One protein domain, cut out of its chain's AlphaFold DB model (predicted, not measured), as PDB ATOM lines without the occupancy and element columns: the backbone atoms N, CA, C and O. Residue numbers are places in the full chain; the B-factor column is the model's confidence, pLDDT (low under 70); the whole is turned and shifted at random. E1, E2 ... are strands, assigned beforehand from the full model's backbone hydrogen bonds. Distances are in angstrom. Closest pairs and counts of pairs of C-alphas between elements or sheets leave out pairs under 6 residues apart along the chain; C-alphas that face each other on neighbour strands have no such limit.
ATOM      1  N   LYS A  12      18.594 121.877  32.863       93.75
ATOM      2  CA  LYS A  12      18.363 120.669  33.663       93.75
ATOM      3  C   LYS A  12      16.882 120.560  34.030       93.75
ATOM      4  O   LYS A  12      16.240 121.568  34.303       93.75
ATOM      5  N   GLY A  13      16.370 119.339  34.040       89.88
ATOM      6  CA  GLY A  13      15.019 119.005  34.459       89.88
ATOM      7  C   GLY A  13      14.854 117.496  34.607       89.88
ATOM      8  O   GLY A  13      15.826 116.753  34.744       89.88
ATOM      9  N   TYR A  14      13.607 117.058  34.541       86.12
ATOM     10  CA  TYR A  14      13.166 115.710  34.844       86.12
ATOM     11  C   TYR A  14      12.359 115.158  33.679       86.12
ATOM     12  O   TYR A  14      11.519 115.870  33.136       86.12
ATOM     13  N   ILE A  15      12.553 113.891  33.317       86.69
ATOM     14  CA  ILE A  15      11.543 113.170  32.530       86.69
ATOM     15  C   ILE A  15      10.649 112.442  33.516       86.69
ATOM     16  O   ILE A  15      11.119 111.587  34.264       86.69
ATOM     17  N   THR A  16       9.368 112.771  33.511       78.56
ATOM     18  CA  THR A  16       8.361 112.144  34.362       78.56
ATOM     19  C   THR A  16       7.359 111.423  33.481       78.56
ATOM     20  O   THR A  16       6.843 112.015  32.526       78.56
ATOM     21  N   SER A  17       7.069 110.169  33.811       74.81
ATOM     22  CA  SER A  17       5.864 109.512  33.318       74.81
ATOM     23  C   SER A  17       4.710 109.844  34.256       74.81
ATOM     24  O   SER A  17       4.881 109.835  35.473       74.81
ATOM     25  N   ASP A  18       3.537 110.105  33.700       68.88
ATOM     26  CA  ASP A  18       2.272 109.890  34.393       68.88
ATOM     27  C   ASP A  18       1.557 108.680  33.771       68.88
ATOM     28  O   ASP A  18       2.139 107.960  32.957       68.88
ATOM     29  N   ALA A  19       0.317 108.407  34.183       63.72
ATOM     30  CA  ALA A  19      -0.433 107.235  33.734       63.72
ATOM     31  C   ALA A  19      -0.633 107.151  32.205       63.72
ATOM     32  O   ALA A  19      -0.978 106.078  31.709       63.72
ATOM     33  N   ARG A  20      -0.487 108.258  31.458       64.75
ATOM     34  CA  ARG A  20      -0.758 108.306  30.009       64.75
ATOM     35  C   ARG A  20       0.264 109.101  29.198       64.75
ATOM     36  O   ARG A  20       0.291 108.943  27.980       64.75
ATOM     37  N   PHE A  21       1.088 109.929  29.830       72.88
ATOM     38  CA  PHE A  21       1.998 110.841  29.149       72.88
ATOM     39  C   PHE A  21       3.426 110.742  29.677       72.88
ATOM     40  O   PHE A  21       3.675 110.489  30.855       72.88
ATOM     41  N   LEU A  22       4.371 111.005  28.776       82.25
ATOM     42  CA  LEU A  22       5.771 111.241  29.093       82.25
ATOM     43  C   LEU A  22       6.056 112.727  28.868       82.25
ATOM     44  O   LEU A  22       5.785 113.248  27.786       82.25
ATOM     45  N   ALA A  23       6.611 113.405  29.867       84.19
ATOM     46  CA  ALA A  23       6.931 114.823  29.765       84.19
ATOM     47  C   ALA A  23       8.310 115.123  30.348       84.19
ATOM     48  O   ALA A  23       8.683 114.570  31.381       84.19
ATOM     49  N   TRP A  24       9.035 116.041  29.708       89.44
ATOM     50  CA  TRP A  24      10.149 116.725  30.353       89.44
ATOM     51  C   TRP A  24       9.622 117.946  31.106       89.44
ATOM     52  O   TRP A  24       8.821 118.707  30.561       89.44
ATOM     53  N   ARG A  25      10.053 118.125  32.352       84.69
ATOM     54  CA  ARG A  25       9.612 119.194  33.250       84.69
ATOM     55  C   ARG A  25      10.813 119.787  33.970       84.69
ATOM     56  O   ARG A  25      11.757 119.077  34.295       84.69
ATOM     57  N   GLU A  26      10.780 121.085  34.229       84.00
ATOM     58  CA  GLU A  26      11.839 121.758  34.992       84.00
ATOM     59  C   GLU A  26      11.800 121.342  36.473       84.00
ATOM     60  O   GLU A  26      12.838 121.185  37.112       84.00
ATOM     61  N   GLU A  27      10.599 121.065  36.982       78.75
ATOM     62  CA  GLU A  27      10.340 120.622  38.349       78.75
ATOM     63  C   GLU A  27      10.021 119.122  38.419       78.75
ATOM     64  O   GLU A  27       9.498 118.524  37.473       78.75
ATOM     65  N   LYS A  28      10.320 118.509  39.569       70.81
ATOM     66  CA  LYS A  28      10.013 117.100  39.838       70.81
ATOM     67  C   LYS A  28       8.496 116.927  39.994       70.81
ATOM     68  O   LYS A  28       7.873 117.640  40.772       70.81
ATOM     69  N   HIS A  29       7.918 115.943  39.309       65.25
ATOM     70  CA  HIS A  29       6.499 115.592  39.417       65.25
ATOM     71  C   HIS A  29       6.340 114.099  39.732       65.25
ATOM     72  O   HIS A  29       7.073 113.276  39.185       65.25
ATOM     73  N   GLU A  30       5.388 113.742  40.600       54.94
ATOM     74  CA  GLU A  30       5.182 112.367  41.075       54.94
ATOM     75  C   GLU A  30       3.861 111.767  40.564       54.94
ATOM     76  O   GLU A  30       2.795 112.337  40.765       54.94
ATOM     77  N   SER A  31       3.924 110.612  39.892       50.72
ATOM     78  CA  SER A  31       2.787 109.803  39.415       50.72
ATOM     79  C   SER A  31       3.170 108.479  38.705       50.72
ATOM     80  O   SER A  31       3.703 108.481  37.605       50.72
ATOM     81  N   ALA A  32       2.750 107.354  39.286       52.06
ATOM     82  CA  ALA A  32       2.557 106.010  38.709       52.06
ATOM     83  C   ALA A  32       3.754 105.117  38.273       52.06
ATOM     84  O   ALA A  32       4.773 105.528  37.721       52.06
ATOM     85  N   ASN A  33       3.537 103.820  38.539       51.53
ATOM     86  CA  ASN A  33       4.461 102.690  38.432       51.53
ATOM     87  C   ASN A  33       4.653 102.199  36.985       51.53
ATOM     88  O   ASN A  33       3.674 101.962  36.281       51.53
ATOM     89  N   VAL A  34       5.897 101.898  36.598       53.00
ATOM     90  CA  VAL A  34       6.243 101.245  35.320       53.00
ATOM     91  C   VAL A  34       6.846  99.859  35.603       53.00
ATOM     92  O   VAL A  34       7.575  99.695  36.583       53.00
ATOM     93  N   LYS A  35       6.506  98.845  34.793       52.94
ATOM     94  CA  LYS A  35       7.065  97.481  34.899       52.94
ATOM     95  C   LYS A  35       8.491  97.428  34.331       52.94
ATOM     96  O   LYS A  35       8.781  98.109  33.354       52.94
ATOM     97  N   THR A  36       9.342  96.590  34.912       56.53
ATOM     98  CA  THR A  36      10.686  96.251  34.412       56.53
ATOM     99  C   THR A  36      10.616  95.218  33.274       56.53
ATOM    100  O   THR A  36       9.735  94.358  33.283       56.53
ATOM    101  N   GLY A  37      11.545  95.289  32.313       61.97
ATOM    102  CA  GLY A  37      11.719  94.338  31.198       61.97
ATOM    103  C   GLY A  37      13.164  94.354  30.668       61.97
ATOM    104  O   GLY A  37      13.989  95.067  31.231       61.97
ATOM    105  N   ASP A  38      13.467  93.625  29.586       52.53
ATOM    106  CA  ASP A  38      14.837  93.403  29.053       52.53
ATOM    107  C   ASP A  38      15.519  94.639  28.411       52.53
ATOM    108  O   ASP A  38      16.569  94.532  27.778       52.53
ATOM    109  N   GLY A  39      14.923  95.828  28.529       61.59
ATOM    110  CA  GLY A  39      15.466  97.088  28.009       61.59
ATOM    111  C   GLY A  39      16.300  97.866  29.033       61.59
ATOM    112  O   GLY A  39      16.396  97.503  30.202       61.59
ATOM    113  N   VAL A  40      16.874  99.001  28.614       68.69
ATOM    114  CA  VAL A  40      17.566  99.924  29.533       68.69
ATOM    115  C   VAL A  40      16.535 100.633  30.415       68.69
ATOM    116  O   VAL A  40      15.742 101.447  29.936       68.69
ATOM    117  N   GLN A  41      16.543 100.335  31.714       70.12
ATOM    118  CA  GLN A  41      15.626 100.936  32.681       70.12
ATOM    119  C   GLN A  41      16.022 102.393  32.967       70.12
ATOM    120  O   GLN A  41      17.013 102.658  33.641       70.12
ATOM    121  N   LEU A  42      15.223 103.353  32.491       76.44
ATOM    122  CA  LEU A  42      15.528 104.783  32.646       76.44
ATOM    123  C   LEU A  42      15.172 105.353  34.026       76.44
ATOM    124  O   LEU A  42      15.731 106.363  34.424       76.44
ATOM    125  N   ALA A  43      14.243 104.737  34.756       71.50
ATOM    126  CA  ALA A  43      13.819 105.186  36.083       71.50
ATOM    127  C   ALA A  43      13.462 103.989  36.971       71.50
ATOM    128  O   ALA A  43      12.841 103.040  36.493       71.50
ATOM    129  N   LYS A  44      13.813 104.021  38.263       61.28
ATOM    130  CA  LYS A  44      13.427 102.974  39.226       61.28
ATOM    131  C   LYS A  44      12.030 103.247  39.801       61.28
ATOM    132  O   LYS A  44      11.614 104.393  39.949       61.28
ATOM    133  N   LYS A  45      11.314 102.175  40.152       57.94
ATOM    134  CA  LYS A  45      10.039 102.236  40.879       57.94
ATOM    135  C   LYS A  45      10.292 102.779  42.288       57.94
ATOM    136  O   LYS A  45      10.910 102.093  43.094       57.94
ATOM    137  N   VAL A  46       9.794 103.972  42.595       55.56
ATOM    138  CA  VAL A  46       9.709 104.454  43.981       55.56
ATOM    139  C   VAL A  46       8.343 104.044  44.521       55.56
ATOM    140  O   VAL A  46       7.331 104.228  43.844       55.56
ATOM    141  N   PHE A  47       8.299 103.430  45.706       49.19
ATOM    142  CA  PHE A  47       7.046 102.999  46.328       49.19
ATOM    143  C   PHE A  47       6.109 104.213  46.472       49.19
ATOM    144  O   PHE A  47       6.420 105.148  47.200       49.19
ATOM    145  N   GLY A  48       5.002 104.225  45.723       53.38
ATOM    146  CA  GLY A  48       4.038 105.334  45.710       53.38
ATOM    147  C   GLY A  48       4.344 106.524  44.778       53.38
ATOM    148  O   GLY A  48       3.554 107.460  44.783       53.38
ATOM    149  N   GLY A  49       5.409 106.503  43.958       56.22
ATOM    150  CA  GLY A  49       5.831 107.648  43.116       56.22
ATOM    151  C   GLY A  49       5.891 107.390  41.595       56.22
ATOM    152  O   GLY A  49       5.786 106.249  41.145       56.22
ATOM    153  N   ALA A  50       6.072 108.455  40.790       65.06
ATOM    154  CA  ALA A  50       6.334 108.349  39.335       65.06
ATOM    155  C   ALA A  50       7.664 107.686  39.028       65.06
ATOM    156  O   ALA A  50       8.675 107.992  39.663       65.06
ATOM    157  N   ALA A  51       7.698 106.964  37.907       73.19
ATOM    158  CA  ALA A  51       8.932 106.817  37.148       73.19
ATOM    159  C   ALA A  51       9.469 108.205  36.743       73.19
ATOM    160  O   ALA A  51       8.865 108.913  35.933       73.19
ATOM    161  N   THR A  52      10.603 108.586  37.334       76.81
ATOM    162  CA  THR A  52      11.262 109.880  37.129       76.81
ATOM    163  C   THR A  52      12.736 109.682  36.785       76.81
ATOM    164  O   THR A  52      13.446 108.985  37.507       76.81
ATOM    165  N   VAL A  53      13.207 110.335  35.721       83.12
ATOM    166  CA  VAL A  53      14.632 110.488  35.383       83.12
ATOM    167  C   VAL A  53      15.072 111.876  35.836       83.12
ATOM    168  O   VAL A  53      14.535 112.861  35.338       83.12
ATOM    169  N   SER A  54      16.010 111.971  36.782       77.25
ATOM    170  CA  SER A  54      16.415 113.236  37.426       77.25
ATOM    171  C   SER A  54      17.509 114.021  36.697       77.25
ATOM    172  O   SER A  54      17.640 115.228  36.900       77.25
ATOM    173  N   ASP A  55      18.284 113.360  35.839       85.88
ATOM    174  CA  ASP A  55      19.348 113.980  35.049       85.88
ATOM    175  C   ASP A  55      18.964 114.051  33.567       85.88
ATOM    176  O   ASP A  55      19.602 113.452  32.699       85.88
ATOM    177  N   ALA A  56      17.899 114.803  33.277       90.94
ATOM    178  CA  ALA A  56      17.464 115.068  31.912       90.94
ATOM    179  C   ALA A  56      17.727 116.517  31.505       90.94
ATOM    180  O   ALA A  56      17.309 117.462  32.174       90.94
ATOM    181  N   TYR A  57      18.375 116.707  30.361       94.88
ATOM    182  CA  TYR A  57      18.797 118.020  29.889       94.88
ATOM    183  C   TYR A  57      18.068 118.388  28.600       94.88
ATOM    184  O   TYR A  57      18.157 117.665  27.613       94.88
ATOM    185  N   CYS A  58      17.369 119.522  28.586       96.31
ATOM    186  CA  CYS A  58      16.662 120.036  27.419       96.31
ATOM    187  C   CYS A  58      17.474 121.140  26.735       96.31
ATOM    188  O   CYS A  58      17.791 122.177  27.321       96.31
ATOM    189  N   CYS A  59      17.797 120.932  25.462       97.44
ATOM    190  CA  CYS A  59      18.307 121.977  24.590       97.44
ATOM    191  C   CYS A  59      17.130 122.614  23.847       97.44
ATOM    192  O   CYS A  59      16.615 122.039  22.885       97.44
ATOM    193  N   LYS A  60      16.732 123.821  24.267       94.56
ATOM    194  CA  LYS A  60      15.625 124.567  23.646       94.56
ATOM    195  C   LYS A  60      15.911 124.933  22.180       94.56
ATOM    196  O   LYS A  60      14.999 124.883  21.364       94.56
ATOM    197  N   ALA A  61      17.171 125.193  21.821       96.50
ATOM    198  CA  ALA A  61      17.564 125.513  20.446       96.50
ATOM    199  C   ALA A  61      17.449 124.314  19.490       96.50
ATOM    200  O   ALA A  61      16.834 124.414  18.431       96.50
ATOM    201  N   CYS A  62      17.991 123.151  19.868       97.19
ATOM    202  CA  CYS A  62      17.906 121.943  19.040       97.19
ATOM    203  C   CYS A  62      16.575 121.197  19.175       97.19
ATOM    204  O   CYS A  62      16.325 120.283  18.389       97.19
ATOM    205  N   ARG A  63      15.756 121.541  20.180       95.62
ATOM    206  CA  ARG A  63      14.553 120.797  20.593       95.62
ATOM    207  C   ARG A  63      14.865 119.327  20.886       95.62
ATOM    208  O   ARG A  63      14.195 118.420  20.401       95.62
ATOM    209  N   LYS A  64      15.937 119.095  21.649       95.75
ATOM    210  CA  LYS A  64      16.416 117.756  22.022       95.75
ATOM    211  C   LYS A  64      16.492 117.618  23.532       95.75
ATOM    212  O   LYS A  64      16.912 118.555  24.209       95.75
ATOM    213  N   ILE A  65      16.154 116.432  24.024       94.88
ATOM    214  CA  ILE A  65      16.383 116.022  25.409       94.88
ATOM    215  C   ILE A  65      17.510 114.986  25.408       94.88
ATOM    216  O   ILE A  65      17.495 114.065  24.593       94.88
ATOM    217  N   VAL A  66      18.494 115.159  26.288       93.94
ATOM    218  CA  VAL A  66      19.629 114.245  26.470       93.94
ATOM    219  C   VAL A  66      19.594 113.698  27.892       93.94
ATOM    220  O   VAL A  66      19.367 114.451  28.840       93.94
ATOM    221  N   ILE A  67      19.812 112.392  28.017       91.25
ATOM    222  CA  ILE A  67      19.890 111.667  29.285       91.25
ATOM    223  C   ILE A  67      21.145 110.792  29.289       91.25
ATOM    224  O   ILE A  67      21.452 110.145  28.288       91.25
ATOM    225  N   ASP A  68      21.838 110.750  30.425       86.56
ATOM    226  CA  ASP A  68      22.952 109.832  30.665       86.56
ATOM    227  C   ASP A  68      22.421 108.627  31.457       86.56
ATOM    228  O   ASP A  68      22.308 108.680  32.684       86.56
ATOM    229  N   TYR A  69      22.087 107.526  30.777       77.31
ATOM    230  CA  TYR A  69      21.490 106.358  31.444       77.31
ATOM    231  C   TYR A  69      22.403 105.774  32.539       77.31
ATOM    232  O   TYR A  69      21.920 105.418  33.610       77.31
ATOM    233  N   ALA A  70      23.726 105.782  32.329       75.00
ATOM    234  CA  ALA A  70      24.710 105.239  33.270       75.00
ATOM    235  C   ALA A  70      24.749 105.962  34.631       75.00
ATOM    236  O   ALA A  70      25.143 105.372  35.631       75.00
TER     237      ALA A  70
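What this domain is: This is residues 12 to 70 of the 77 residues of an uncharacterized protein of Enterocloster aldenensis (UniProt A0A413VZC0). With little regular structure, the domain is two strand hairpins side by side, E1 with E2 and E3 with E4, in one strongly twisted sheet curled like part of a barrel, plus a long loop, residues 26 to 51, reaching beyond it. The printed part has 59 residues, no named helix and four strands, E1 to E4. The antiparallel sheet runs E2 E1 E3 E4; the class is all strand, with only 22 residues in named elements. It is compact, radius of gyration of the C-alphas 11.6 A, spanning 34 by 24 by 18 A.

How they stand to each other: E1, residues 12 to 17, and E2, residues 22 to 25, form a hairpin at 153 degrees; N 14 and O 25 are 2.7 A apart, within hydrogen-bond range. E3, residues 52 to 59, bends by 70 degrees at residue 55. It is antiparallel to E1 at 128 degrees, with N 13 and O 56 within range at 2.8 A. E3 and E4, residues 64 to 67, form a hairpin at 141 degrees, N 57 and O 66 within range at 2.9 A.

Where its parts are: E1, 16.8 A long from first to last C-alpha, begins at C-alpha 12 (18.363, 120.669, 33.663). E3 measures 18.8 A; E4 ends at C-alpha 67 (19.890, 111.667, 29.285).

The domain as a whole: The printed part has no cut. The link E2 to E3 is long. Residues 18 to 20, 29 to 40 and 44 to 50 have pLDDT under 70.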